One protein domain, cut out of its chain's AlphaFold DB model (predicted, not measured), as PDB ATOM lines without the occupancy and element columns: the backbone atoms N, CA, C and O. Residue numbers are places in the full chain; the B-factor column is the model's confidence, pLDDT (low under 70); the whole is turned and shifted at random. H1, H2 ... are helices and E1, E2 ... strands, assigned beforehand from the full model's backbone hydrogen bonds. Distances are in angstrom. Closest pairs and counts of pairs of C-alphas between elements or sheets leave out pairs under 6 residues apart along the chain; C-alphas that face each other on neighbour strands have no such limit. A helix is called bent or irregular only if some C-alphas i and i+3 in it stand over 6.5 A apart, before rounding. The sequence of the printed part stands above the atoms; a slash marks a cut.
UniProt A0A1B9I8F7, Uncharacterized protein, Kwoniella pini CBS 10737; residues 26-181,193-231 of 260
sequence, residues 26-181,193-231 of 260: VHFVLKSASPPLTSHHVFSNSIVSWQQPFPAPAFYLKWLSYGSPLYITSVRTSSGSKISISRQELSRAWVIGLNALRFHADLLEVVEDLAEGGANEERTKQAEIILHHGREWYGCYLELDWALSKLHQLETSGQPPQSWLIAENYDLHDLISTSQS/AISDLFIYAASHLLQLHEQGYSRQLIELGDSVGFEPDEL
ATOM      1  N   VAL A  26     457.605 339.060 339.677       91.62
ATOM      2  CA  VAL A  26     456.146 339.292 339.682       91.62
ATOM      3  C   VAL A  26     455.330 338.007 339.857       91.62
ATOM      4  O   VAL A  26     454.391 337.965 340.652       91.62
ATOM      5  N   HIS A  27     455.728 336.907 339.212       90.69
ATOM      6  CA  HIS A  27     455.021 335.623 339.304       90.69
ATOM      7  C   HIS A  27     455.034 335.026 340.709       90.69
ATOM      8  O   HIS A  27     454.063 334.398 341.142       90.69
ATOM      9  N   PHE A  28     456.123 335.232 341.453       92.94
ATOM     10  CA  PHE A  28     456.193 334.812 342.848       92.94
ATOM     11  C   PHE A  28     455.178 335.590 343.695       92.94
ATOM     12  O   PHE A  28     454.460 334.998 344.512       92.94
ATOM     13  N   VAL A  29     455.085 336.901 343.465       92.94
ATOM     14  CA  VAL A  29     454.179 337.811 344.172       92.94
ATOM     15  C   VAL A  29     452.719 337.498 343.844       92.94
ATOM     16  O   VAL A  29     451.939 337.258 344.765       92.94
ATOM     17  N   LEU A  30     452.354 337.367 342.566       90.12
ATOM     18  CA  LEU A  30     450.987 337.031 342.142       90.12
ATOM     19  C   LEU A  30     450.515 335.688 342.715       90.12
ATOM     20  O   LEU A  30     449.417 335.582 343.261       90.12
ATOM     21  N   LYS A  31     451.382 334.669 342.709       88.56
ATOM     22  CA  LYS A  31     451.089 333.364 343.329       88.56
ATOM     23  C   LYS A  31     450.985 333.431 344.861       88.56
ATOM     24  O   LYS A  31     450.494 332.500 345.493       88.56
ATOM     25  N   SER A  32     451.459 334.510 345.487       89.25
ATOM     26  CA  SER A  32     451.225 334.773 346.914       89.25
ATOM     27  C   SER A  32     449.826 335.323 347.179       89.25
ATOM     28  O   SER A  32     449.247 334.981 348.203       89.25
ATOM     29  N   ALA A  33     449.293 336.148 346.271       85.62
ATOM     30  CA  ALA A  33     447.938 336.691 346.371       85.62
ATOM     31  C   ALA A  33     446.868 335.613 346.124       85.62
ATOM     32  O   ALA A  33     445.838 335.600 346.791       85.62
ATOM     33  N   SER A  34     447.165 334.667 345.229       85.94
ATOM     34  CA  SER A  34     446.306 333.522 344.912       85.94
ATOM     35  C   SER A  34     447.055 332.208 345.171       85.94
ATOM     36  O   SER A  34     447.514 331.563 344.222       85.94
ATOM     37  N   PRO A  35     447.243 331.810 346.447       86.12
ATOM     38  CA  PRO A  35     447.978 330.598 346.783       86.12
ATOM     39  C   PRO A  35     447.280 329.357 346.202       86.12
ATOM     40  O   PRO A  35     446.051 329.260 346.250       86.12
ATOM     41  N   PRO A  36     448.033 328.378 345.667       84.62
ATOM     42  CA  PRO A  36     447.440 327.127 345.220       84.62
ATOM     43  C   PRO A  36     446.856 326.363 346.412       84.62
ATOM     44  O   PRO A  36     447.318 326.502 347.543       84.62
ATOM     45  N   LEU A  37     445.889 325.481 346.152       84.75
ATOM     46  CA  LEU A  37     445.459 324.512 347.156       84.75
ATOM     47  C   LEU A  37     446.636 323.586 347.481       84.75
ATOM     48  O   LEU A  37     447.123 322.856 346.611       84.75
ATOM     49  N   THR A  38     447.102 323.617 348.724       84.31
ATOM     50  CA  THR A  38     448.244 322.831 349.196       84.31
ATOM     51  C   THR A  38     447.828 321.774 350.201       84.31
ATOM     52  O   THR A  38     446.805 321.883 350.876       84.31
ATOM     53  N   SER A  39     448.650 320.732 350.317       78.81
ATOM     54  CA  SER A  39     448.530 319.795 351.423       78.81
ATOM     55  C   SER A  39     448.745 320.516 352.760       78.81
ATOM     56  O   SER A  39     449.528 321.459 352.870       78.81
ATOM     57  N   HIS A  40     448.081 320.040 353.815       79.69
ATOM     58  CA  HIS A  40     448.292 320.567 355.170       79.69
ATOM     59  C   HIS A  40     449.700 320.275 355.713       79.69
ATOM     60  O   HIS A  40     450.106 320.850 356.720       79.69
ATOM     61  N   HIS A  41     450.450 319.381 355.063       87.81
ATOM     62  CA  HIS A  41     451.783 319.001 355.495       87.81
ATOM     63  C   HIS A  41     452.821 320.032 355.038       87.81
ATOM     64  O   HIS A  41     453.026 320.250 353.842       87.81
ATOM     65  N   VAL A  42     453.522 320.626 356.001       91.88
ATOM     66  CA  VAL A  42     454.655 321.518 355.745       91.88
ATOM     67  C   VAL A  42     455.942 320.703 355.783       91.88
ATOM     68  O   VAL A  42     456.258 320.058 356.779       91.88
ATOM     69  N   PHE A  43     456.690 320.737 354.688       93.06
ATOM     70  CA  PHE A  43     458.045 320.213 354.607       93.06
ATOM     71  C   PHE A  43     459.039 321.331 354.918       93.06
ATOM     72  O   PHE A  43     458.792 322.507 354.641       93.06
ATOM     73  N   SER A  44     460.183 320.979 355.490       93.94
ATOM     74  CA  SER A  44     461.215 321.959 355.813       93.94
ATOM     75  C   SER A  44     462.601 321.344 355.816       93.94
ATOM     76  O   SER A  44     462.776 320.205 356.247       93.94
ATOM     77  N   ASN A  45     463.589 322.142 355.425       92.44
ATOM     78  CA  ASN A  45     464.997 321.915 355.727       92.44
ATOM     79  C   ASN A  45     465.543 323.116 356.530       92.44
ATOM     80  O   ASN A  45     464.768 323.932 357.042       92.44
ATOM     81  N   SER A  46     466.866 323.223 356.668       92.25
ATOM     82  CA  SER A  46     467.511 324.301 357.430       92.25
ATOM     83  C   SER A  46     467.223 325.704 356.885       92.25
ATOM     84  O   SER A  46     467.196 326.650 357.667       92.25
ATOM     85  N   ILE A  47     466.966 325.844 355.583       93.62
ATOM     86  CA  ILE A  47     466.952 327.139 354.892       93.62
ATOM     87  C   ILE A  47     465.609 327.506 354.256       93.62
ATOM     88  O   ILE A  47     465.390 328.656 353.888       93.62
ATOM     89  N   VAL A  48     464.698 326.547 354.099       95.06
ATOM     90  CA  VAL A  48     463.404 326.765 353.450       95.06
ATOM     91  C   VAL A  48     462.322 325.891 354.075       95.06
ATOM     92  O   VAL A  48     462.560 324.786 354.572       95.06
ATOM     93  N   SER A  49     461.094 326.391 354.057       95.62
ATOM     94  CA  SER A  49     459.888 325.611 354.312       95.62
ATOM     95  C   SER A  49     458.939 325.737 353.135       95.62
ATOM     96  O   SER A  49     458.829 326.799 352.519       95.62
ATOM     97  N   TRP A  50     458.294 324.630 352.788       95.44
ATOM     98  CA  TRP A  50     457.430 324.544 351.622       95.44
ATOM     99  C   TRP A  50     456.283 323.563 351.837       95.44
ATOM    100  O   TRP A  50     456.327 322.684 352.696       95.44
ATOM    101  N   GLN A  51     455.250 323.699 351.020       93.62
ATOM    102  CA  GLN A  51     454.144 322.756 350.913       93.62
ATOM    103  C   GLN A  51     454.109 322.151 349.512       93.62
ATOM    104  O   GLN A  51     454.672 322.706 348.565       93.62
ATOM    105  N   GLN A  52     453.438 321.013 349.369       89.31
ATOM    106  CA  GLN A  52     453.155 320.428 348.060       89.31
ATOM    107  C   GLN A  52     451.740 320.840 347.629       89.31
ATOM    108  O   GLN A  52     450.791 320.589 348.377       89.31
ATOM    109  N   PRO A  53     451.565 321.474 346.458       83.50
ATOM    110  CA  PRO A  53     450.251 321.694 345.870       83.50
ATOM    111  C   PRO A  53     449.544 320.360 345.615       83.50
ATOM    112  O   PRO A  53     450.191 319.375 345.251       83.50
ATOM    113  N   PHE A  54     448.220 320.322 345.765       77.06
ATOM    114  CA  PHE A  54     447.453 319.159 345.329       77.06
ATOM    115  C   PHE A  54     447.603 318.986 343.809       77.06
ATOM    116  O   PHE A  54     447.477 319.967 343.068       77.06
ATOM    117  N   PRO A  55     447.865 317.763 343.315       65.94
ATOM    118  CA  PRO A  55     447.960 317.531 341.886       65.94
ATOM    119  C   PRO A  55     446.581 317.751 341.263       65.94
ATOM    120  O   PRO A  55     445.657 316.962 341.461       65.94
ATOM    121  N   ALA A  56     446.427 318.824 340.489       65.12
ATOM    122  CA  ALA A  56     445.280 318.937 339.600       65.12
ATOM    123  C   ALA A  56     445.320 317.766 338.593       65.12
ATOM    124  O   ALA A  56     446.414 317.384 338.160       65.12
ATOM    125  N   PRO A  57     444.172 317.200 338.168       63.66
ATOM    126  CA  PRO A  57     444.139 316.039 337.271       63.66
ATOM    127  C   PRO A  57     444.983 316.218 335.997       63.66
ATOM    128  O   PRO A  57     445.665 315.293 335.565       63.66
ATOM    129  N   ALA A  58     445.020 317.437 335.448       62.66
ATOM    130  CA  ALA A  58     445.810 317.795 334.268       62.66
ATOM    131  C   ALA A  58     447.341 317.814 334.492       62.66
ATOM    132  O   ALA A  58     448.106 317.810 333.529       62.66
ATOM    133  N   PHE A  59     447.811 317.825 335.743       61.22
ATOM    134  CA  PHE A  59     449.234 317.904 336.091       61.22
ATOM    135  C   PHE A  59     449.865 316.555 336.441       61.22
ATOM    136  O   PHE A  59     451.088 316.487 336.536       61.22
ATOM    137  N   TYR A  60     449.086 315.472 336.545       64.06
ATOM    138  CA  TYR A  60     449.607 314.133 336.859       64.06
ATOM    139  C   TYR A  60     450.701 313.662 335.887       64.06
ATOM    140  O   TYR A  60     451.697 313.081 336.311       64.06
ATOM    141  N   LEU A  61     450.565 313.952 334.589       63.91
ATOM    142  CA  LEU A  61     451.576 313.581 333.590       63.91
ATOM    143  C   LEU A  61     452.840 314.454 333.667       63.91
ATOM    144  O   LEU A  61     453.939 313.956 333.440       63.91
ATOM    145  N   LYS A  62     452.717 315.743 334.025       60.81
ATOM    146  CA  LYS A  62     453.880 316.620 334.268       60.81
ATOM    147  C   LYS A  62     454.619 316.230 335.548       60.81
ATOM    148  O   LYS A  62     455.846 316.269 335.573       60.81
ATOM    149  N   TRP A  63     453.872 315.814 336.566       64.00
ATOM    150  CA  TRP A  63     454.377 315.384 337.867       64.00
ATOM    151  C   TRP A  63     455.376 314.224 337.759       64.00
ATOM    152  O   TRP A  63     456.423 314.248 338.401       64.00
ATOM    153  N   LEU A  64     455.097 313.254 336.881       66.12
ATOM    154  CA  LEU A  64     455.976 312.105 336.632       66.12
ATOM    155  C   LEU A  64     457.289 312.476 335.922       66.12
ATOM    156  O   LEU A  64     458.284 311.778 336.092       66.12
ATOM    157  N   SER A  65     457.299 313.561 335.144       65.12
ATOM    158  CA  SER A  65     458.436 313.933 334.288       65.12
ATOM    159  C   SER A  65     459.338 315.014 334.891       65.12
ATOM    160  O   SER A  65     460.533 315.025 334.614       65.12
ATOM    161  N   TYR A  66     458.787 315.928 335.699       65.00
ATOM    162  CA  TYR A  66     459.497 317.130 336.169       65.00
ATOM    163  C   TYR A  66     459.562 317.267 337.696       65.00
ATOM    164  O   TYR A  66     460.160 318.214 338.196       65.00
ATOM    165  N   GLY A  67     459.001 316.309 338.439       68.50
ATOM    166  CA  GLY A  67     458.900 316.369 339.894       68.50
ATOM    167  C   GLY A  67     457.642 317.093 340.374       68.50
ATOM    168  O   GLY A  67     456.876 317.669 339.599       68.50
ATOM    169  N   SER A  68     457.402 317.023 341.685       76.62
ATOM    170  CA  SER A  68     456.260 317.695 342.300       76.62
ATOM    171  C   SER A  68     456.538 319.178 342.447       76.62
ATOM    172  O   SER A  68     457.504 319.499 343.137       76.62
ATOM    173  N   PRO A  69     455.696 320.083 341.909       85.00
ATOM    174  CA  PRO A  69     455.845 321.496 342.208       85.00
ATOM    175  C   PRO A  69     455.793 321.697 343.721       85.00
ATOM    176  O   PRO A  69     455.198 320.900 344.459       85.00
ATOM    177  N   LEU A  70     456.422 322.768 344.179       90.81
ATOM    178  CA  LEU A  70     456.404 323.156 345.581       90.81
ATOM    179  C   LEU A  70     455.885 324.584 345.730       90.81
ATOM    180  O   LEU A  70     455.862 325.373 344.782       90.81
ATOM    181  N   TYR A  71     455.421 324.892 346.932       93.50
ATOM    182  CA  TYR A  71     454.975 326.216 347.330       93.50
ATOM    183  C   TYR A  71     455.796 326.663 348.534       93.50
ATOM    184  O   TYR A  71     455.606 326.152 349.636       93.50
ATOM    185  N   ILE A  72     456.751 327.565 348.312       95.12
ATOM    186  CA  ILE A  72     457.635 328.097 349.349       95.12
ATOM    187  C   ILE A  72     456.810 328.990 350.272       95.12
ATOM    188  O   ILE A  72     456.160 329.932 349.815       95.12
ATOM    189  N   THR A  73     456.862 328.696 351.569       95.31
ATOM    190  CA  THR A  73     456.125 329.424 352.612       95.31
ATOM    191  C   THR A  73     457.025 330.342 353.428       95.31
ATOM    192  O   THR A  73     456.587 331.404 353.861       95.31
ATOM    193  N   SER A  74     458.285 329.963 353.638       96.38
ATOM    194  CA  SER A  74     459.286 330.803 354.300       96.38
ATOM    195  C   SER A  74     460.696 330.374 353.921       96.38
ATOM    196  O   SER A  74     460.933 329.218 353.558       96.38
ATOM    197  N   VAL A  75     461.632 331.309 354.034       96.25
ATOM    198  CA  VAL A  75     463.065 331.092 353.829       96.25
ATOM    199  C   VAL A  75     463.836 331.579 355.053       96.25
ATOM    200  O   VAL A  75     463.348 332.407 355.822       96.25
ATOM    201  N   ARG A  76     465.029 331.028 355.258       95.38
ATOM    202  CA  ARG A  76     465.917 331.335 356.380       95.38
ATOM    203  C   ARG A  76     467.335 331.512 355.880       95.38
ATOM    204  O   ARG A  76     467.722 330.835 354.931       95.38
ATOM    205  N   THR A  77     468.099 332.378 356.529       93.25
ATOM    206  CA  THR A  77     469.513 332.564 356.214       93.25
ATOM    207  C   THR A  77     470.296 331.272 356.453       93.25
ATOM    208  O   THR A  77     469.985 330.493 357.359       93.25
ATOM    209  N   SER A  78     471.316 331.032 355.626       85.62
ATOM    210  CA  SER A  78     472.272 329.937 355.865       85.62
ATOM    211  C   SER A  78     473.242 330.308 356.990       85.62
ATOM    212  O   SER A  78     473.803 329.437 357.657       85.62
ATOM    213  N   SER A  79     473.448 331.612 357.183       72.62
ATOM    214  CA  SER A  79     474.298 332.185 358.218       72.62
ATOM    215  C   SER A  79     473.730 331.961 359.629       72.62
ATOM    216  O   SER A  79     472.521 331.894 359.853       72.62
ATOM    217  N   GLY A  80     474.622 331.856 360.622       61.09
ATOM    218  CA  GLY A  80     474.274 331.564 362.022       61.09
ATOM    219  C   GLY A  80     473.344 332.579 362.708       61.09
ATOM    220  O   GLY A  80     472.867 332.301 363.805       61.09
ATOM    221  N   SER A  81     473.054 333.711 362.055       68.31
ATOM    222  CA  SER A  81     472.079 334.732 362.457       68.31
ATOM    223  C   SER A  81     470.625 334.231 362.458       68.31
ATOM    224  O   SER A  81     469.790 334.843 363.119       68.31
ATOM    225  N   LYS A  82     470.320 333.108 361.781       79.75
ATOM    226  CA  LYS A  82     468.992 332.454 361.728       79.75
ATOM    227  C   LYS A  82     467.826 333.429 361.494       79.75
ATOM    228  O   LYS A  82     466.763 333.282 362.101       79.75
ATOM    229  N   ILE A  83     468.003 334.410 360.613       91.81
ATOM    230  CA  ILE A  83     466.907 335.296 360.216       91.81
ATOM    231  C   ILE A  83     465.980 334.502 359.301       91.81
ATOM    232  O   ILE A  83     466.438 333.764 358.428       91.81
ATOM    233  N   SER A  84     464.675 334.632 359.511       94.25
ATOM    234  CA  SER A  84     463.656 334.018 358.667       94.25
ATOM    235  C   SER A  84     462.690 335.064 358.157       94.25
ATOM    236  O   SER A  84     462.300 335.942 358.920       94.25
ATOM    237  N   ILE A  85     462.253 334.907 356.914       96.44
ATOM    238  CA  ILE A  85     461.240 335.760 356.302       96.44
ATOM    239  C   ILE A  85     460.190 334.890 355.609       96.44
ATOM    240  O   ILE A  85     460.499 333.879 354.964       96.44
ATOM    241  N   SER A  86     458.924 335.239 355.806       96.94
ATOM    242  CA  SER A  86     457.794 334.553 355.184       96.94
ATOM    243  C   SER A  86     457.644 334.943 353.715       96.94
ATOM    244  O   SER A  86     458.111 335.989 353.260       96.94
ATOM    245  N   ARG A  87     456.928 334.108 352.960       95.75
ATOM    246  CA  ARG A  87     456.540 334.412 351.580       95.75
ATOM    247  C   ARG A  87     455.785 335.741 351.485       95.75
ATOM    248  O   ARG A  87     456.029 336.519 350.570       95.75
ATOM    249  N   GLN A  88     454.862 335.989 352.410       94.88
ATOM    250  CA  GLN A  88     454.045 337.198 352.435       94.88
ATOM    251  C   GLN A  88     454.898 338.443 352.686       94.88
ATOM    252  O   GLN A  88     454.691 339.455 352.025       94.88
ATOM    253  N   GLU A  89     455.871 338.366 353.596       96.00
ATOM    254  CA  GLU A  89     456.810 339.462 353.855       96.00
ATOM    255  C   GLU A  89     457.713 339.734 352.651       96.00
ATOM    256  O   GLU A  89     457.861 340.892 352.276       96.00
ATOM    257  N   LEU A  90     458.236 338.693 351.994       97.06
ATOM    258  CA  LEU A  90     458.995 338.836 350.745       97.06
ATOM    259  C   LEU A  90     458.173 339.541 349.659       97.06
ATOM    260  O   LEU A  90     458.635 340.502 349.049       97.06
ATOM    261  N   SER A  91     456.938 339.090 349.442       95.81
ATOM    262  CA  SER A  91     456.042 339.678 348.447       95.81
ATOM    263  C   SER A  91     455.662 341.116 348.793       95.81
ATOM    264  O   SER A  91     455.627 341.972 347.914       95.81
ATOM    265  N   ARG A  92     455.427 341.413 350.076       94.19
ATOM    266  CA  ARG A  92     455.168 342.776 350.549       94.19
ATOM    267  C   ARG A  92     456.381 343.683 350.338       94.19
ATOM    268  O   ARG A  92     456.211 344.785 349.829       94.19
ATOM    269  N   ALA A  93     457.578 343.226 350.703       96.25
ATOM    270  CA  ALA A  93     458.824 343.965 350.510       96.25
ATOM    271  C   ALA A  93     459.072 344.267 349.026       96.25
ATOM    272  O   ALA A  93     459.475 345.374 348.685       96.25
ATOM    273  N   TRP A  94     458.755 343.320 348.139       95.69
ATOM    274  CA  TRP A  94     458.862 343.516 346.696       95.69
ATOM    275  C   TRP A  94     457.926 344.617 346.189       95.69
ATOM    276  O   TRP A  94     458.373 345.516 345.484       95.69
ATOM    277  N   VAL A  95     456.651 344.608 346.604       93.50
ATOM    278  CA  VAL A  95     455.690 345.662 346.221       93.50
ATOM    279  C   VAL A  95     456.110 347.025 346.778       93.50
ATOM    280  O   VAL A  95     456.010 348.030 346.082       93.50
ATOM    281  N   ILE A  96     456.613 347.063 348.015       93.19
ATOM    282  CA  ILE A  96     457.181 348.273 348.624       93.19
ATOM    283  C   ILE A  96     458.341 348.809 347.781       93.19
ATOM    284  O   ILE A  96     458.337 349.986 347.434       93.19
ATOM    285  N   GLY A  97     459.303 347.951 347.429       93.50
ATOM    286  CA  GLY A  97     460.454 348.333 346.612       93.50
ATOM    287  C   GLY A  97     460.045 348.849 345.232       93.50
ATOM    288  O   GLY A  97     460.546 349.880 344.797       93.50
ATOM    289  N   LEU A  98     459.072 348.198 344.583       91.44
ATOM    290  CA  LEU A  98     458.533 348.643 343.297       91.44
ATOM    291  C   LEU A  98     457.861 350.020 343.397       91.44
ATOM    292  O   LEU A  98     458.073 350.877 342.541       91.44
ATOM    293  N   ASN A  99     457.056 350.245 344.437       89.25
ATOM    294  CA  ASN A  99     456.398 351.533 344.648       89.25
ATOM    295  C   ASN A  99     457.418 352.644 344.950       89.25
ATOM    296  O   ASN A  99     457.256 353.756 344.458       89.25
ATOM    297  N   ALA A 100     458.476 352.346 345.711       89.62
ATOM    298  CA  ALA A 100     459.555 353.298 345.974       89.62
ATOM    299  C   ALA A 100     460.352 353.643 344.711       89.62
ATOM    300  O   ALA A 100     460.666 354.809 344.483       89.62
ATOM    301  N   LEU A 101     460.622 352.649 343.856       88.56
ATOM    302  CA  LEU A 101     461.250 352.868 342.554       88.56
ATOM    303  C   LEU A 101     460.434 353.844 341.696       88.56
ATOM    304  O   LEU A 101     461.003 354.794 341.168       88.56
ATOM    305  N   ARG A 102     459.115 353.636 341.596       87.62
ATOM    306  CA  ARG A 102     458.216 354.535 340.853       87.62
ATOM    307  C   ARG A 102     458.207 355.938 341.442       87.62
ATOM    308  O   ARG A 102     458.480 356.886 340.726       87.62
ATOM    309  N   PHE A 103     458.020 356.056 342.757       88.06
ATOM    310  CA  PHE A 103     458.046 357.349 343.445       88.06
ATOM    311  C   PHE A 103     459.322 358.151 343.138       88.06
ATOM    312  O   PHE A 103     459.242 359.334 342.821       88.06
ATOM    313  N   HIS A 104     460.500 357.522 343.214       87.56
ATOM    314  CA  HIS A 104     461.757 358.214 342.923       87.56
ATOM    315  C   HIS A 104     461.935 358.543 341.439       87.56
ATOM    316  O   HIS A 104     462.483 359.600 341.140       87.56
ATOM    317  N   ALA A 105     461.494 357.668 340.531       87.25
ATOM    318  CA  ALA A 105     461.555 357.918 339.094       87.25
ATOM    319  C   ALA A 105     460.645 359.087 338.688       87.25
ATOM    320  O   ALA A 105     461.116 360.016 338.042       87.25
ATOM    321  N   ASP A 106     459.396 359.089 339.151       86.81
ATOM    322  CA  ASP A 106     458.409 360.117 338.809       86.81
ATOM    323  C   ASP A 106     458.806 361.478 339.405       86.81
ATOM    324  O   ASP A 106     458.726 362.514 338.747       86.81
ATOM    325  N   LEU A 107     459.313 361.494 340.646       87.19
ATOM    326  CA  LEU A 107     459.828 362.722 341.255       87.19
ATOM    327  C   LEU A 107     461.058 363.261 340.504       87.19
ATOM    328  O   LEU A 107     461.215 364.476 340.379       87.19
ATOM    329  N   LEU A 108     461.935 362.374 340.021       88.44
ATOM    330  CA  LEU A 108     463.090 362.765 339.215       88.44
ATOM    331  C   LEU A 108     462.650 363.367 337.878       88.44
ATOM    332  O   LEU A 108     463.131 364.444 337.539       88.44
ATOM    333  N   GLU A 109     461.711 362.727 337.181       86.62
ATOM    334  CA  GLU A 109     461.144 363.213 335.916       86.62
ATOM    335  C   GLU A 109     460.561 364.623 336.080       86.62
ATOM    336  O   GLU A 109     460.939 365.534 335.351       86.62
ATOM    337  N   VAL A 110     459.760 364.859 337.125       87.50
ATOM    338  CA  VAL A 110     459.214 366.197 337.420       87.50
ATOM    339  C   VAL A 110     460.321 367.232 337.657       87.50
ATOM    340  O   VAL A 110     460.219 368.377 337.210       87.50
ATOM    341  N   VAL A 111     461.395 366.870 338.365       86.19
ATOM    342  CA  VAL A 111     462.529 367.781 338.598       86.19
ATOM    343  C   VAL A 111     463.297 368.076 337.305       86.19
ATOM    344  O   VAL A 111     463.728 369.219 337.112       86.19
ATOM    345  N   GLU A 112     463.459 367.081 336.432       85.12
ATOM    346  CA  GLU A 112     464.143 367.198 335.140       85.12
ATOM    347  C   GLU A 112     463.332 368.025 334.129       85.12
ATOM    348  O   GLU A 112     463.881 368.958 333.537       85.12
ATOM    349  N   ASP A 113     462.021 367.797 334.023       85.12
ATOM    350  CA  ASP A 113     461.104 368.558 333.161       85.12
ATOM    351  C   ASP A 113     461.101 370.052 333.511       85.12
ATOM    352  O   ASP A 113     461.139 370.933 332.645       85.12
ATOM    353  N   LEU A 114     461.132 370.373 334.809       80.81
ATOM    354  CA  LEU A 114     461.249 371.754 335.283       80.81
ATOM    355  C   LEU A 114     462.611 372.394 334.945       80.81
ATOM    356  O   LEU A 114     462.732 373.623 334.992       80.81
ATOM    357  N   ALA A 115     463.634 371.596 334.626       75.62
ATOM    358  CA  ALA A 115     464.972 372.045 334.239       75.62
ATOM    359  C   ALA A 115     465.132 372.273 332.723       75.62
ATOM    360  O   ALA A 115     466.021 373.030 332.322       75.62
ATOM    361  N   GLU A 116     464.262 371.717 331.871       67.75
ATOM    362  CA  GLU A 116     464.310 371.937 330.413       67.75
ATOM    363  C   GLU A 116     464.079 373.413 330.011       67.75
ATOM    364  O   GLU A 116     464.435 373.834 328.908       67.75
ATOM    365  N   GLY A 117     463.584 374.250 330.934       64.81
ATOM    366  CA  GLY A 117     463.506 375.712 330.792       64.81
ATOM    367  C   GLY A 117     464.844 376.466 330.923       64.81
ATOM    368  O   GLY A 117     464.872 377.686 330.743       64.81
ATOM    369  N   GLY A 118     465.944 375.771 331.234       59.84
ATOM    370  CA  GLY A 118     467.301 376.309 331.365       59.84
ATOM    371  C   GLY A 118     468.084 375.620 332.489       59.84
ATOM    372  O   GLY A 118     467.561 375.428 333.582       59.84
ATOM    373  N   ALA A 119     469.357 375.284 332.236       59.44
ATOM    374  CA  ALA A 119     470.219 374.588 333.194       59.44
ATOM    375  C   ALA A 119     470.363 375.380 334.507       59.44
ATOM    376  O   ALA A 119     471.097 376.367 334.583       59.44
ATOM    377  N   ASN A 120     469.650 374.936 335.541       77.31
ATOM    378  CA  ASN A 120     469.682 375.511 336.877       77.31
ATOM    379  C   ASN A 120     470.480 374.576 337.796       77.31
ATOM    380  O   ASN A 120     470.060 373.448 338.038       77.31
ATOM    381  N   GLU A 121     471.614 375.052 338.319       83.50
ATOM    382  CA  GLU A 121     472.494 374.315 339.245       83.50
ATOM    383  C   GLU A 121     471.724 373.718 340.439       83.50
ATOM    384  O   GLU A 121     472.053 372.636 340.922       83.50
ATOM    385  N   GLU A 122     470.664 374.393 340.885       84.81
ATOM    386  CA  GLU A 122     469.800 373.917 341.966       84.81
ATOM    387  C   GLU A 122     469.028 372.644 341.588       84.81
ATOM    388  O   GLU A 122     468.898 371.734 342.400       84.81
ATOM    389  N   ARG A 123     468.560 372.532 340.341       82.88
ATOM    390  CA  ARG A 123     467.806 371.355 339.879       82.88
ATOM    391  C   ARG A 123     468.702 370.131 339.743       82.88
ATOM    392  O   ARG A 123     468.295 369.040 340.124       82.88
ATOM    393  N   THR A 124     469.948 370.314 339.305       84.19
ATOM    394  CA  THR A 124     470.943 369.232 339.305       84.19
ATOM    395  C   THR A 124     471.190 368.706 340.720       84.19
ATOM    396  O   THR A 124     471.172 367.498 340.927       84.19
ATOM    397  N   LYS A 125     471.324 369.592 341.719       88.12
ATOM    398  CA  LYS A 125     471.468 369.180 343.128       88.12
ATOM    399  C   LYS A 125     470.246 368.414 343.637       88.12
ATOM    400  O   LYS A 125     470.390 367.441 344.370       88.12
ATOM    401  N   GLN A 126     469.043 368.828 343.246       88.69
ATOM    402  CA  GLN A 126     467.807 368.129 343.606       88.69
ATOM    403  C   GLN A 126     467.729 366.728 342.984       88.69
ATOM    404  O   GLN A 126     467.417 365.773 343.691       88.69
ATOM    405  N   ALA A 127     468.087 366.587 341.706       87.00
ATOM    406  CA  ALA A 127     468.185 365.289 341.042       87.00
ATOM    407  C   ALA A 127     469.210 364.371 341.733       87.00
ATOM    408  O   ALA A 127     468.922 363.205 341.999       87.00
ATOM    409  N   GLU A 128     470.379 364.901 342.112       88.19
ATOM    410  CA  GLU A 128     471.392 364.154 342.872       88.19
ATOM    411  C   GLU A 128     470.867 363.669 344.229       88.19
ATOM    412  O   GLU A 128     471.137 362.532 344.616       88.19
ATOM    413  N   ILE A 129     470.084 364.491 344.939       88.62
ATOM    414  CA  ILE A 129     469.420 364.095 346.189       88.62
ATOM    415  C   ILE A 129     468.459 362.928 345.926       88.62
ATOM    416  O   ILE A 129     468.528 361.921 346.632       88.62
ATOM    417  N   ILE A 130     467.600 363.022 344.907       88.44
ATOM    418  CA  ILE A 130     466.633 361.960 344.577       88.44
ATOM    419  C   ILE A 130     467.353 360.655 344.251       88.44
ATOM    420  O   ILE A 130     467.023 359.614 344.818       88.44
ATOM    421  N   LEU A 131     468.376 360.715 343.399       87.69
ATOM    422  CA  LEU A 131     469.178 359.553 343.022       87.69
ATOM    423  C   LEU A 131     469.911 358.949 344.222       87.69
ATOM    424  O   LEU A 131     469.966 357.727 344.354       87.69
ATOM    425  N   HIS A 132     470.457 359.785 345.108       87.69
ATOM    426  CA  HIS A 132     471.139 359.326 346.313       87.69
ATOM    427  C   HIS A 132     470.196 358.549 347.234       87.69
ATOM    428  O   HIS A 132     470.516 357.423 347.613       87.69
ATOM    429  N   HIS A 133     469.023 359.109 347.547       85.12
ATOM    430  CA  HIS A 133     468.040 358.434 348.399       85.12
ATOM    431  C   HIS A 133     467.423 357.214 347.701       85.12
ATOM    432  O   HIS A 133     467.244 356.176 348.331       85.12
ATOM    433  N   GLY A 134     467.150 357.290 346.396       88.06
ATOM    434  CA  GLY A 134     466.551 356.189 345.640       88.06
ATOM    435  C   GLY A 134     467.473 354.987 345.442       88.06
ATOM    436  O   GLY A 134     466.991 353.867 345.272       88.06
ATOM    437  N   ARG A 135     468.794 355.182 345.521       89.94
ATOM    438  CA  ARG A 135     469.800 354.127 345.337       89.94
ATOM    439  C   ARG A 135     469.645 352.965 346.315       89.94
ATOM    440  O   ARG A 135     469.742 351.810 345.904       89.94
ATOM    441  N   GLU A 136     469.401 353.266 347.585       92.00
ATOM    442  CA  GLU A 136     469.250 352.268 348.647       92.00
ATOM    443  C   GLU A 136     468.008 351.392 348.424       92.00
ATOM    444  O   GLU A 136     468.093 350.158 348.396       92.00
ATOM    445  N   TRP A 137     466.860 352.033 348.181       92.94
ATOM    446  CA  TRP A 137     465.600 351.358 347.865       92.94
ATOM    447  C   TRP A 137     465.728 350.504 346.608       92.94
ATOM    448  O   TRP A 137     465.331 349.337 346.596       92.94
ATOM    449  N   TYR A 138     466.322 351.077 345.560       90.81
ATOM    450  CA  TYR A 138     466.469 350.424 344.271       90.81
ATOM    451  C   TYR A 138     467.403 349.214 344.339       90.81
ATOM    452  O   TYR A 138     467.055 348.147 343.836       90.81
ATOM    453  N   GLY A 139     468.549 349.333 345.018       90.69
ATOM    454  CA  GLY A 139     469.476 348.218 345.207       90.69
ATOM    455  C   GLY A 139     468.828 347.035 345.928       90.69
ATOM    456  O   GLY A 139     468.948 345.895 345.478       90.69
ATOM    457  N   CYS A 140     468.081 347.301 347.005       95.19
ATOM    458  CA  CYS A 140     467.342 346.258 347.715       95.19
ATOM    459  C   CYS A 140     466.232 345.635 346.863       95.19
ATOM    460  O   CYS A 140     466.032 344.418 346.899       95.19
ATOM    461  N   TYR A 141     465.515 346.455 346.092       94.12
ATOM    462  CA  TYR A 141     464.466 345.988 345.197       94.12
ATOM    463  C   TYR A 141     465.013 345.062 344.103       94.12
ATOM    464  O   TYR A 141     464.463 343.981 343.912       94.12
ATOM    465  N   LEU A 142     466.110 345.432 343.434       91.00
ATOM    466  CA  LEU A 142     466.721 344.614 342.380       91.00
ATOM    467  C   LEU A 142     467.191 343.250 342.894       91.00
ATOM    468  O   LEU A 142     466.941 342.227 342.253       91.00
ATOM    469  N   GLU A 143     467.846 343.233 344.059       93.06
ATOM    470  CA  GLU A 143     468.262 341.991 344.718       93.06
ATOM    471  C   GLU A 143     467.060 341.069 344.942       93.06
ATOM    472  O   GLU A 143     467.092 339.871 344.635       93.06
ATOM    473  N   LEU A 144     465.977 341.647 345.464       95.25
ATOM    474  CA  LEU A 144     464.764 340.922 345.783       95.25
ATOM    475  C   LEU A 144     464.040 340.437 344.521       95.25
ATOM    476  O   LEU A 144     463.672 339.267 344.461       95.25
ATOM    477  N   ASP A 145     463.864 341.283 343.505       93.81
ATOM    478  CA  ASP A 145     463.195 340.942 342.244       93.81
ATOM    479  C   ASP A 145     463.863 339.747 341.551       93.81
ATOM    480  O   ASP A 145     463.211 338.747 341.217       93.81
ATOM    481  N   TRP A 146     465.193 339.789 341.449       91.00
ATOM    482  CA  TRP A 146     465.975 338.685 340.905       91.00
ATOM    483  C   TRP A 146     465.811 337.404 341.733       91.00
ATOM    484  O   TRP A 146     465.554 336.326 341.177       91.00
ATOM    485  N   ALA A 147     465.930 337.500 343.060       93.38
ATOM    486  CA  ALA A 147     465.819 336.345 343.942       93.38
ATOM    487  C   ALA A 147     464.426 335.706 343.866       93.38
ATOM    488  O   ALA A 147     464.323 334.483 343.747       93.38
ATOM    489  N   LEU A 148     463.353 336.504 343.854       95.00
ATOM    490  CA  LEU A 148     461.979 336.009 343.727       95.00
ATOM    491  C   LEU A 148     461.743 335.292 342.395       95.00
ATOM    492  O   LEU A 148     461.087 334.244 342.379       95.00
ATOM    493  N   SER A 149     462.345 335.773 341.305       91.75
ATOM    494  CA  SER A 149     462.334 335.065 340.022       91.75
ATOM    495  C   SER A 149     462.951 333.669 340.140       91.75
ATOM    496  O   SER A 149     462.370 332.666 339.710       91.75
ATOM    497  N   LYS A 150     464.117 333.565 340.788       91.38
ATOM    498  CA  LYS A 150     464.796 332.278 340.999       91.38
ATOM    499  C   LYS A 150     464.034 331.363 341.951       91.38
ATOM    500  O   LYS A 150     463.937 330.166 341.680       91.38
ATOM    501  N   LEU A 151     463.439 331.898 343.016       93.06
ATOM    502  CA  LEU A 151     462.566 331.126 343.899       93.06
ATOM    503  C   LEU A 151     461.373 330.561 343.123       93.06
ATOM    504  O   LEU A 151     461.081 329.376 343.252       93.06
ATOM    505  N   HIS A 152     460.739 331.347 342.248       92.25
ATOM    506  CA  HIS A 152     459.660 330.859 341.387       92.25
ATOM    507  C   HIS A 152     460.115 329.733 340.434       92.25
ATOM    508  O   HIS A 152     459.406 328.739 340.249       92.25
ATOM    509  N   GLN A 153     461.327 329.819 339.878       89.12
ATOM    510  CA  GLN A 153     461.918 328.735 339.074       89.12
ATOM    511  C   GLN A 153     462.134 327.449 339.898       89.12
ATOM    512  O   GLN A 153     461.923 326.335 339.407       89.12
ATOM    513  N   LEU A 154     462.509 327.571 341.174       89.62
ATOM    514  CA  LEU A 154     462.610 326.426 342.087       89.62
ATOM    515  C   LEU A 154     461.232 325.825 342.405       89.62
ATOM    516  O   LEU A 154     461.084 324.604 342.427       89.62
ATOM    517  N   GLU A 155     460.202 326.659 342.568       91.12
ATOM    518  CA  GLU A 155     458.825 326.195 342.779       91.12
ATOM    519  C   GLU A 155     458.287 325.374 341.611       91.12
ATOM    520  O   GLU A 155     457.650 324.338 341.814       91.12
ATOM    521  N   THR A 156     458.535 325.849 340.389       87.25
ATOM    522  CA  THR A 156     458.051 325.214 339.157       87.25
ATOM    523  C   THR A 156     458.823 323.941 338.820       87.25
ATOM    524  O   THR A 156     458.223 322.990 338.324       87.25
ATOM    525  N   SER A 157     460.119 323.883 339.145       86.31
ATOM    526  CA  SER A 157     460.943 322.672 338.997       86.31
ATOM    527  C   SER A 157     460.770 321.653 340.128       86.31
ATOM    528  O   SER A 157     461.265 320.531 340.020       86.31
ATOM    529  N   GLY A 158     460.099 322.023 341.223       86.06
ATOM    530  CA  GLY A 158     459.837 321.108 342.332       86.06
ATOM    531  C   GLY A 158     461.069 320.719 343.149       86.06
ATOM    532  O   GLY A 158     461.027 319.745 343.900       86.06
ATOM    533  N   GLN A 159     462.176 321.449 342.999       84.00
ATOM    534  CA  GLN A 159     463.434 321.168 343.685       84.00
ATOM    535  C   GLN A 159     463.625 322.159 344.836       84.00
ATOM    536  O   GLN A 159     463.886 323.337 344.580       84.00
ATOM    537  N   PRO A 160     463.513 321.729 346.107       86.94
ATOM    538  CA  PRO A 160     463.789 322.625 347.214       86.94
ATOM    539  C   PRO A 160     465.286 322.978 347.229       86.94
ATOM    540  O   PRO A 160     466.131 322.090 347.040       86.94
ATOM    541  N   PRO A 161     465.638 324.252 347.470       87.81
ATOM    542  CA  PRO A 161     467.027 324.667 347.605       87.81
ATOM    543  C   PRO A 161     467.694 323.909 348.757       87.81
ATOM    544  O   PRO A 161     467.100 323.712 349.819       87.81
ATOM    545  N   GLN A 162     468.933 323.468 348.529       88.38
ATOM    546  CA  GLN A 162     469.725 322.718 349.514       88.38
ATOM    547  C   GLN A 162     470.607 323.634 350.371       88.38
ATOM    548  O   GLN A 162     470.846 323.353 351.540       88.38
ATOM    549  N   SER A 163     471.071 324.736 349.787       89.44
ATOM    550  CA  SER A 163     471.928 325.741 350.419       89.44
ATOM    551  C   SER A 163     471.714 327.091 349.738       89.44
ATOM    552  O   SER A 163     471.583 327.131 348.511       89.44
ATOM    553  N   TRP A 164     471.755 328.180 350.502       89.69
ATOM    554  CA  TRP A 164     472.026 329.509 349.943       89.69
ATOM    555  C   TRP A 164     473.528 329.753 349.861       89.69
ATOM    556  O   TRP A 164     474.272 329.230 350.696       89.69
ATOM    557  N   LEU A 165     473.961 330.574 348.904       89.56
ATOM    558  CA  LEU A 165     475.265 331.220 349.025       89.56
ATOM    559  C   LEU A 165     475.218 332.166 350.227       89.56
ATOM    560  O   LEU A 165     474.193 332.793 350.486       89.56
ATOM    561  N   ILE A 166     476.310 332.232 350.979       88.06
ATOM    562  CA  ILE A 166     476.423 333.163 352.098       88.06
ATOM    563  C   ILE A 166     476.877 334.496 351.515       88.06
ATOM    564  O   ILE A 166     477.903 334.545 350.837       88.06
ATOM    565  N   ALA A 167     476.107 335.552 351.754       85.62
ATOM    566  CA  ALA A 167     476.499 336.893 351.347       85.62
ATOM    567  C   ALA A 167     477.708 337.368 352.171       85.62
ATOM    568  O   ALA A 167     477.639 337.438 353.400       85.62
ATOM    569  N   GLU A 168     478.803 337.726 351.501       85.38
ATOM    570  CA  GLU A 168     479.999 338.295 352.129       85.38
ATOM    571  C   GLU A 168     480.226 339.725 351.625       85.38
ATOM    572  O   GLU A 168     480.090 339.985 350.432       85.38
ATOM    573  N   ASN A 169     480.630 340.631 352.523       87.31
ATOM    574  CA  ASN A 169     481.050 342.003 352.199       87.31
ATOM    575  C   ASN A 169     480.016 342.817 351.393       87.31
ATOM    576  O   ASN A 169     480.344 343.367 350.344       87.31
ATOM    577  N   TYR A 170     478.778 342.895 351.884       90.38
ATOM    578  CA  TYR A 170     477.725 343.722 351.290       90.38
ATOM    579  C   TYR A 170     477.420 344.957 352.144       90.38
ATOM    580  O   TYR A 170     477.636 344.949 353.358       90.38
ATOM    581  N   ASP A 171     476.874 345.988 351.504       93.25
ATOM    582  CA  ASP A 171     476.322 347.174 352.156       93.25
ATOM    583  C   ASP A 171     474.853 347.328 351.755       93.25
ATOM    584  O   ASP A 171     474.549 347.540 350.582       93.25
ATOM    585  N   LEU A 172     473.935 347.228 352.723       92.19
ATOM    586  CA  LEU A 172     472.496 347.375 352.470       92.19
ATOM    587  C   LEU A 172     472.133 348.761 351.922       92.19
ATOM    588  O   LEU A 172     471.159 348.872 351.181       92.19
ATOM    589  N   HIS A 173     472.933 349.784 352.225       91.75
ATOM    590  CA  HIS A 173     472.740 351.133 351.701       91.75
ATOM    591  C   HIS A 173     473.237 351.282 350.251       91.75
ATOM    592  O   HIS A 173     472.867 352.234 349.565       91.75
ATOM    593  N   ASP A 174     474.043 350.334 349.752       89.75
ATOM    594  CA  ASP A 174     474.574 350.343 348.387       89.75
ATOM    595  C   ASP A 174     474.685 348.936 347.777       89.75
ATOM    596  O   ASP A 174     475.744 348.479 347.326       89.75
ATOM    597  N   LEU A 175     473.557 348.227 347.719       90.69
ATOM    598  CA  LEU A 175     473.513 346.911 347.079       90.69
ATOM    599  C   LEU A 175     473.748 346.966 345.568       90.69
ATOM    600  O   LEU A 175     474.159 345.964 344.995       90.69
ATOM    601  N   ILE A 176     473.573 348.122 344.924       87.31
ATOM    602  CA  ILE A 176     473.880 348.275 343.495       87.31
ATOM    603  C   ILE A 176     475.363 348.001 343.224       87.31
ATOM    604  O   ILE A 176     475.694 347.344 342.239       87.31
ATOM    605  N   SER A 177     476.256 348.492 344.090       85.31
ATOM    606  CA  SER A 177     477.705 348.304 343.909       85.31
ATOM    607  C   SER A 177     478.265 347.098 344.650       85.31
ATOM    608  O   SER A 177     479.328 346.603 344.279       85.31
ATOM    609  N   THR A 178     477.591 346.645 345.708       85.94
ATOM    610  CA  THR A 178     478.120 345.595 346.591       85.94
ATOM    611  C   THR A 178     477.445 344.238 346.420       85.94
ATOM    612  O   THR A 178     478.013 343.230 346.850       85.94
ATOM    613  N   SER A 179     476.273 344.162 345.774       82.88
ATOM    614  CA  SER A 179     475.626 342.873 345.542       82.88
ATOM    615  C   SER A 179     476.421 342.031 344.549       82.88
ATOM    616  O   SER A 179     476.820 342.462 343.468       82.88
ATOM    617  N   GLN A 180     476.618 340.771 344.924       72.69
ATOM    618  CA  GLN A 180     477.204 339.748 344.066       72.69
ATOM    619  C   GLN A 180     476.136 339.047 343.210       72.69
ATOM    620  O   GLN A 180     476.462 338.280 342.296       72.69
ATOM    621  N   SER A 181     474.854 339.294 343.489       68.50
ATOM    622  CA  SER A 181     473.743 338.770 342.704       68.50
ATOM    623  C   SER A 181     473.602 339.595 341.416       68.50
ATOM    624  O   SER A 181     473.609 340.818 341.426       68.50
ATOM    625  N   ALA A 193     473.533 330.223 341.971       75.56
ATOM    626  CA  ALA A 193     472.950 329.904 343.256       75.56
ATOM    627  C   ALA A 193     472.457 331.200 343.913       75.56
ATOM    628  O   ALA A 193     473.056 332.260 343.741       75.56
ATOM    629  N   ILE A 194     471.326 331.115 344.608       87.81
ATOM    630  CA  ILE A 194     470.704 332.262 345.272       87.81
ATOM    631  C   ILE A 194     471.487 332.526 346.566       87.81
ATOM    632  O   ILE A 194     471.714 331.595 347.346       87.81
ATOM    633  N   SER A 195     471.930 333.766 346.764       90.44
ATOM    634  CA  SER A 195     472.526 334.237 348.022       90.44
ATOM    635  C   SER A 195     471.452 334.446 349.089       90.44
ATOM    636  O   SER A 195     470.313 334.699 348.732       90.44
ATOM    637  N   ASP A 196     471.765 334.375 350.384       92.81
ATOM    638  CA  ASP A 196     470.812 334.758 351.440       92.81
ATOM    639  C   ASP A 196     470.643 336.286 351.597       92.81
ATOM    640  O   ASP A 196     469.803 336.731 352.381       92.81
ATOM    641  N   LEU A 197     471.360 337.088 350.796       93.62
ATOM    642  CA  LEU A 197     471.295 338.556 350.764       93.62
ATOM    643  C   LEU A 197     469.875 339.112 350.576       93.62
ATOM    644  O   LEU A 197     469.501 340.070 351.252       93.62
ATOM    645  N   PHE A 198     469.050 338.491 349.729       95.12
ATOM    646  CA  PHE A 198     467.675 338.954 349.493       95.12
ATOM    647  C   PHE A 198     466.801 338.936 350.759       95.12
ATOM    648  O   PHE A 198     465.844 339.700 350.850       95.12
ATOM    649  N   ILE A 199     467.120 338.090 351.750       96.31
ATOM    650  CA  ILE A 199     466.416 338.063 353.043       96.31
ATOM    651  C   ILE A 199     466.705 339.352 353.815       96.31
ATOM    652  O   ILE A 199     465.793 339.953 354.391       96.31
ATOM    653  N   TYR A 200     467.964 339.793 353.799       95.62
ATOM    654  CA  TYR A 200     468.386 341.047 354.412       95.62
ATOM    655  C   TYR A 200     467.810 342.249 353.655       95.62
ATOM    656  O   TYR A 200     467.209 343.113 354.285       95.62
ATOM    657  N   ALA A 201     467.883 342.255 352.320       96.12
ATOM    658  CA  ALA A 201     467.309 343.308 351.479       96.12
ATOM    659  C   ALA A 201     465.794 343.472 351.696       96.12
ATOM    660  O   ALA A 201     465.302 344.583 351.883       96.12
ATOM    661  N   ALA A 202     465.043 342.366 351.746       97.62
ATOM    662  CA  ALA A 202     463.607 342.404 352.012       97.62
ATOM    663  C   ALA A 202     463.285 342.920 353.422       97.62
ATOM    664  O   ALA A 202     462.382 343.738 353.591       97.62
ATOM    665  N   SER A 203     464.036 342.467 354.431       96.62
ATOM    666  CA  SER A 203     463.881 342.950 355.809       96.62
ATOM    667  C   SER A 203     464.157 344.452 355.905       96.62
ATOM    668  O   SER A 203     463.435 345.167 356.594       96.62
ATOM    669  N   HIS A 204     465.165 344.929 355.175       96.44
ATOM    670  CA  HIS A 204     465.541 346.336 355.120       96.44
ATOM    671  C   HIS A 204     464.476 347.201 354.439       96.44
ATOM    672  O   HIS A 204     464.053 348.200 355.008       96.44
ATOM    673  N   LEU A 205     463.932 346.772 353.294       96.06
ATOM    674  CA  LEU A 205     462.815 347.466 352.630       96.06
ATOM    675  C   LEU A 205     461.580 347.596 353.529       96.06
ATOM    676  O   LEU A 205     460.917 348.632 353.531       96.06
ATOM    677  N   LEU A 206     461.270 346.559 354.311       95.62
ATOM    678  CA  LEU A 206     460.178 346.621 355.285       95.62
ATOM    679  C   LEU A 206     460.457 347.665 356.376       95.62
ATOM    680  O   LEU A 206     459.545 348.401 356.743       95.62
ATOM    681  N   GLN A 207     461.700 347.767 356.856       95.38
ATOM    682  CA  GLN A 207     462.100 348.779 357.839       95.38
ATOM    683  C   GLN A 207     462.060 350.196 357.261       95.38
ATOM    684  O   GLN A 207     461.485 351.083 357.888       95.38
ATOM    685  N   LEU A 208     462.606 350.405 356.061       92.31
ATOM    686  CA  LEU A 208     462.555 351.689 355.360       92.31
ATOM    687  C   LEU A 208     461.107 352.152 355.154       92.31
ATOM    688  O   LEU A 208     460.772 353.305 355.409       92.31
ATOM    689  N   HIS A 209     460.207 351.239 354.787       92.75
ATOM    690  CA  HIS A 209     458.784 351.547 354.671       92.75
ATOM    691  C   HIS A 209     458.140 351.972 355.997       92.75
ATOM    692  O   HIS A 209     457.310 352.877 356.009       92.75
ATOM    693  N   GLU A 210     458.513 351.349 357.117       89.44
ATOM    694  CA  GLU A 210     458.023 351.751 358.442       89.44
ATOM    695  C   GLU A 210     458.561 353.117 358.897       89.44
ATOM    696  O   GLU A 210     457.887 353.811 359.669       89.44
ATOM    697  N   GLN A 211     459.756 353.493 358.435       90.12
ATOM    698  CA  GLN A 211     460.375 354.800 358.673       90.12
ATOM    699  C   GLN A 211     459.777 355.893 357.774       90.12
ATOM    700  O   GLN A 211     459.661 357.039 358.207       90.12
ATOM    701  N   GLY A 212     459.343 355.525 356.567       88.81
ATOM    702  CA  GLY A 212     458.904 356.453 355.530       88.81
ATOM    703  C   GLY A 212     460.078 357.068 354.763       88.81
ATOM    704  O   GLY A 212     461.244 356.765 355.016       88.81
ATOM    705  N   TYR A 213     459.769 357.936 353.801       87.56
ATOM    706  CA  TYR A 213     460.798 358.663 353.057       87.56
ATOM    707  C   TYR A 213     461.466 359.734 353.923       87.56
ATOM    708  O   TYR A 213     460.887 360.245 354.885       87.56
ATOM    709  N   SER A 214     462.695 360.099 353.556       87.88
ATOM    710  CA  SER A 214     463.424 361.154 354.249       87.88
ATOM    711  C   SER A 214     462.668 362.481 354.165       87.88
ATOM    712  O   SER A 214     462.062 362.820 353.148       87.88
ATOM    713  N   ARG A 215     462.739 363.278 355.237       87.06
ATOM    714  CA  ARG A 215     462.105 364.604 355.283       87.06
ATOM    715  C   ARG A 215     462.530 365.490 354.108       87.06
ATOM    716  O   ARG A 215     461.702 366.199 353.557       87.06
ATOM    717  N   GLN A 216     463.798 365.397 353.713       87.69
ATOM    718  CA  GLN A 216     464.350 366.132 352.579       87.69
ATOM    719  C   GLN A 216     463.648 365.783 351.257       87.69
ATOM    720  O   GLN A 216     463.394 366.680 350.460       87.69
ATOM    721  N   LEU A 217     463.322 364.507 351.023       87.00
ATOM    722  CA  LEU A 217     462.588 364.081 349.828       87.00
ATOM    723  C   LEU A 217     461.138 364.560 349.836       87.00
ATOM    724  O   LEU A 217     460.637 364.969 348.796       87.00
ATOM    725  N   ILE A 218     460.483 364.522 350.998       87.81
ATOM    726  CA  ILE A 218     459.112 365.023 351.140       87.81
ATOM    727  C   ILE A 218     459.067 366.531 350.874       87.81
ATOM    728  O   ILE A 218     458.302 366.976 350.029       87.81
ATOM    729  N   GLU A 219     459.952 367.307 351.510       88.62
ATOM    730  CA  GLU A 219     460.047 368.760 351.293       88.62
ATOM    731  C   GLU A 219     460.389 369.103 349.834       88.62
ATOM    732  O   GLU A 219     459.891 370.092 349.293       88.62
ATOM    733  N   LEU A 220     461.218 368.282 349.178       87.12
ATOM    734  CA  LEU A 220     461.507 368.426 347.755       87.12
ATOM    735  C   LEU A 220     460.256 368.186 346.903       87.12
ATOM    736  O   LEU A 220     459.965 369.022 346.048       87.12
ATOM    737  N   GLY A 221     459.513 367.105 347.159       88.31
ATOM    738  CA  GLY A 221     458.246 366.812 346.488       88.31
ATOM    739  C   GLY A 221     457.249 367.962 346.618       88.31
ATOM    740  O   GLY A 221     456.770 368.482 345.609       88.31
ATOM    741  N   ASP A 222     457.047 368.462 347.838       88.31
ATOM    742  CA  ASP A 222     456.177 369.613 348.104       88.31
ATOM    743  C   ASP A 222     456.624 370.858 347.315       88.31
ATOM    744  O   ASP A 222     455.803 371.586 346.753       88.31
ATOM    745  N   SER A 223     457.939 371.104 347.223       88.50
ATOM    746  CA  SER A 223     458.490 372.282 346.539       88.50
ATOM    747  C   SER A 223     458.265 372.294 345.024       88.50
ATOM    748  O   SER A 223     458.300 373.361 344.405       88.50
ATOM    749  N   VAL A 224     458.048 371.120 344.426       86.00
ATOM    750  CA  VAL A 224     457.770 370.960 342.992       86.00
ATOM    751  C   VAL A 224     456.300 370.665 342.704       86.00
ATOM    752  O   VAL A 224     455.944 370.467 341.547       86.00
ATOM    753  N   GLY A 225     455.441 370.688 343.729       85.25
ATOM    754  CA  GLY A 225     454.022 370.370 343.591       85.25
ATOM    755  C   GLY A 225     453.767 368.898 343.264       85.25
ATOM    756  O   GLY A 225     452.775 368.587 342.613       85.25
ATOM    757  N   PHE A 226     454.670 368.004 343.676       83.69
ATOM    758  CA  PHE A 226     454.498 366.566 343.520       83.69
ATOM    759  C   PHE A 226     453.497 366.066 344.563       83.69
ATOM    760  O   PHE A 226     453.835 365.950 345.741       83.69
ATOM    761  N   GLU A 227     452.265 365.779 344.142       77.31
ATOM    762  CA  GLU A 227     451.258 365.152 344.998       77.31
ATOM    763  C   GLU A 227     451.387 363.623 344.910       77.31
ATOM    764  O   GLU A 227     451.112 363.039 343.858       77.31
ATOM    765  N   PRO A 228     451.758 362.927 346.002       63.19
ATOM    766  CA  PRO A 228     451.884 361.470 345.991       63.19
ATOM    767  C   PRO A 228     450.559 360.741 345.724       63.19
ATOM    768  O   PRO A 228     450.569 359.540 345.479       63.19
ATOM    769  N   ASP A 229     449.424 361.441 345.783       54.25
ATOM    770  CA  ASP A 229     448.079 360.874 345.668       54.25
ATOM    771  C   ASP A 229     447.740 360.395 344.240       54.25
ATOM    772  O   ASP A 229     446.829 359.580 344.065       54.25
ATOM    773  N   GLU A 230     448.496 360.824 343.220       46.91
ATOM    774  CA  GLU A 230     448.410 360.273 341.857       46.91
ATOM    775  C   GLU A 230     449.130 358.922 341.716       46.91
ATOM    776  O   GLU A 230     448.814 358.125 340.825       46.91
ATOM    777  N   LEU A 231     450.028 358.596 342.652       47.59
ATOM    778  CA  LEU A 231     450.562 357.253 342.796       47.59
ATOM    779  C   LEU A 231     449.473 356.419 343.458       47.59
ATOM    780  O   LEU A 231     449.420 356.265 344.679       47.59
TER     781      LEU A 231
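AT A GLANCE: This is residues 26 to 181 and 193 to 231 of the 260 residues of an uncharacterized protein of Kwoniella pini CBS 10737 (UniProt A0A1B9I8F7). A small, twisted sheet of four strands, E1 to E4, stands at one end of a long helical hairpin, H3 and H4, which makes the longest axis. H1 and H6 cross this hairpin on opposite sides, H5 and H7 pack on H4, and residues 116 to 122, round the hairpin's turn, stick out at the end far from the sheet. The printed part has 195 residues, with seven named helices and four strands in the order H1 E1 E2 H2 E3 E4 H3 H4 H5 H6 H7; the sheet runs E1 E2 E3 E4, antiparallel throughout, and the class is mixed. The whole is loose, with a radius of gyration of the C-alphas of 20.1 A, and elongated, spanning 65 by 37 by 26 A.

HOW THE PARTS SIT: E1, residues 38 to 44, and E2, residues 48 to 53, form a hairpin, with N 43 and O 50 2.8 A apart, within hydrogen-bond range. E3, residues 71 to 76, is antiparallel to E2, with N 51 and O 71 at 2.8 A. E4, residues 84 to 86, forms a hairpin with E3, with N 85 and O 75 at 2.9 A. H3, residues 87 to 113, and H4, residues 121 to 157, only graze the sheet. H3 and H4 touch at a shallow tilt of 30 degrees, opposite ways; their closest C-alphas, of Gly 97 and Tyr 141, are 4.9 A apart. H4 is the hub, touching five helices, and has a kink of 39 degrees near residue 136. H6, residues 197 to 211, touches H4 at a steep tilt of 48 degrees, closest at the C-alphas of Cys 140 and Ala 201, 4.8 A. H1, residues 26 to 33, touches H3 with C-alphas 29 and 91 closest, 5.0 A. H5, residues 172 to 178, touches H4 at Leu 175 and Gly 139, whose C-alphas are 4.6 A apart. H7, residues 215 to 223, touches H4, closest at the C-alphas of Leu 217 and Ile 130, 7.0 A. H2, residues 57 to 66, is not on the sheet and touches no helix. Every O i to N i+4 pair is within hydrogen-bond range in H1, H3, H6 and H7, against 3 of 6 in H2, 31 of 33 in H4 and 1 of 3 in H5, where 1 of 4 O i to N i+3 pairs is.

IN THESE COORDINATES: E1 begins at C-alpha 38, (448.244, 322.831, 349.196). H3 is 39.1 A long, H4 52.9 A and H6 21.1 A; H4 ends at C-alpha 157, (460.943, 322.672, 338.997). H2 and H5 are irregular: C-alphas 58 and 61 are 7.2 A apart, and C-alphas 173 and 176 8.8 A.

THE WHOLE: The C-alphas farthest apart, of Leu 64 and Gly 118, are 65.4 A apart. Residues 182 to 192 are not printed, and C-alphas 181 and 193 are 8.9 A apart across the cut. The link from H4 to H5, residues 158 to 171, is long. The mean pLDDT of the printed part is 86.1; residues 55 to 67, 80 to 81, 116 to 119, 181 and 228 to 231 are under 70.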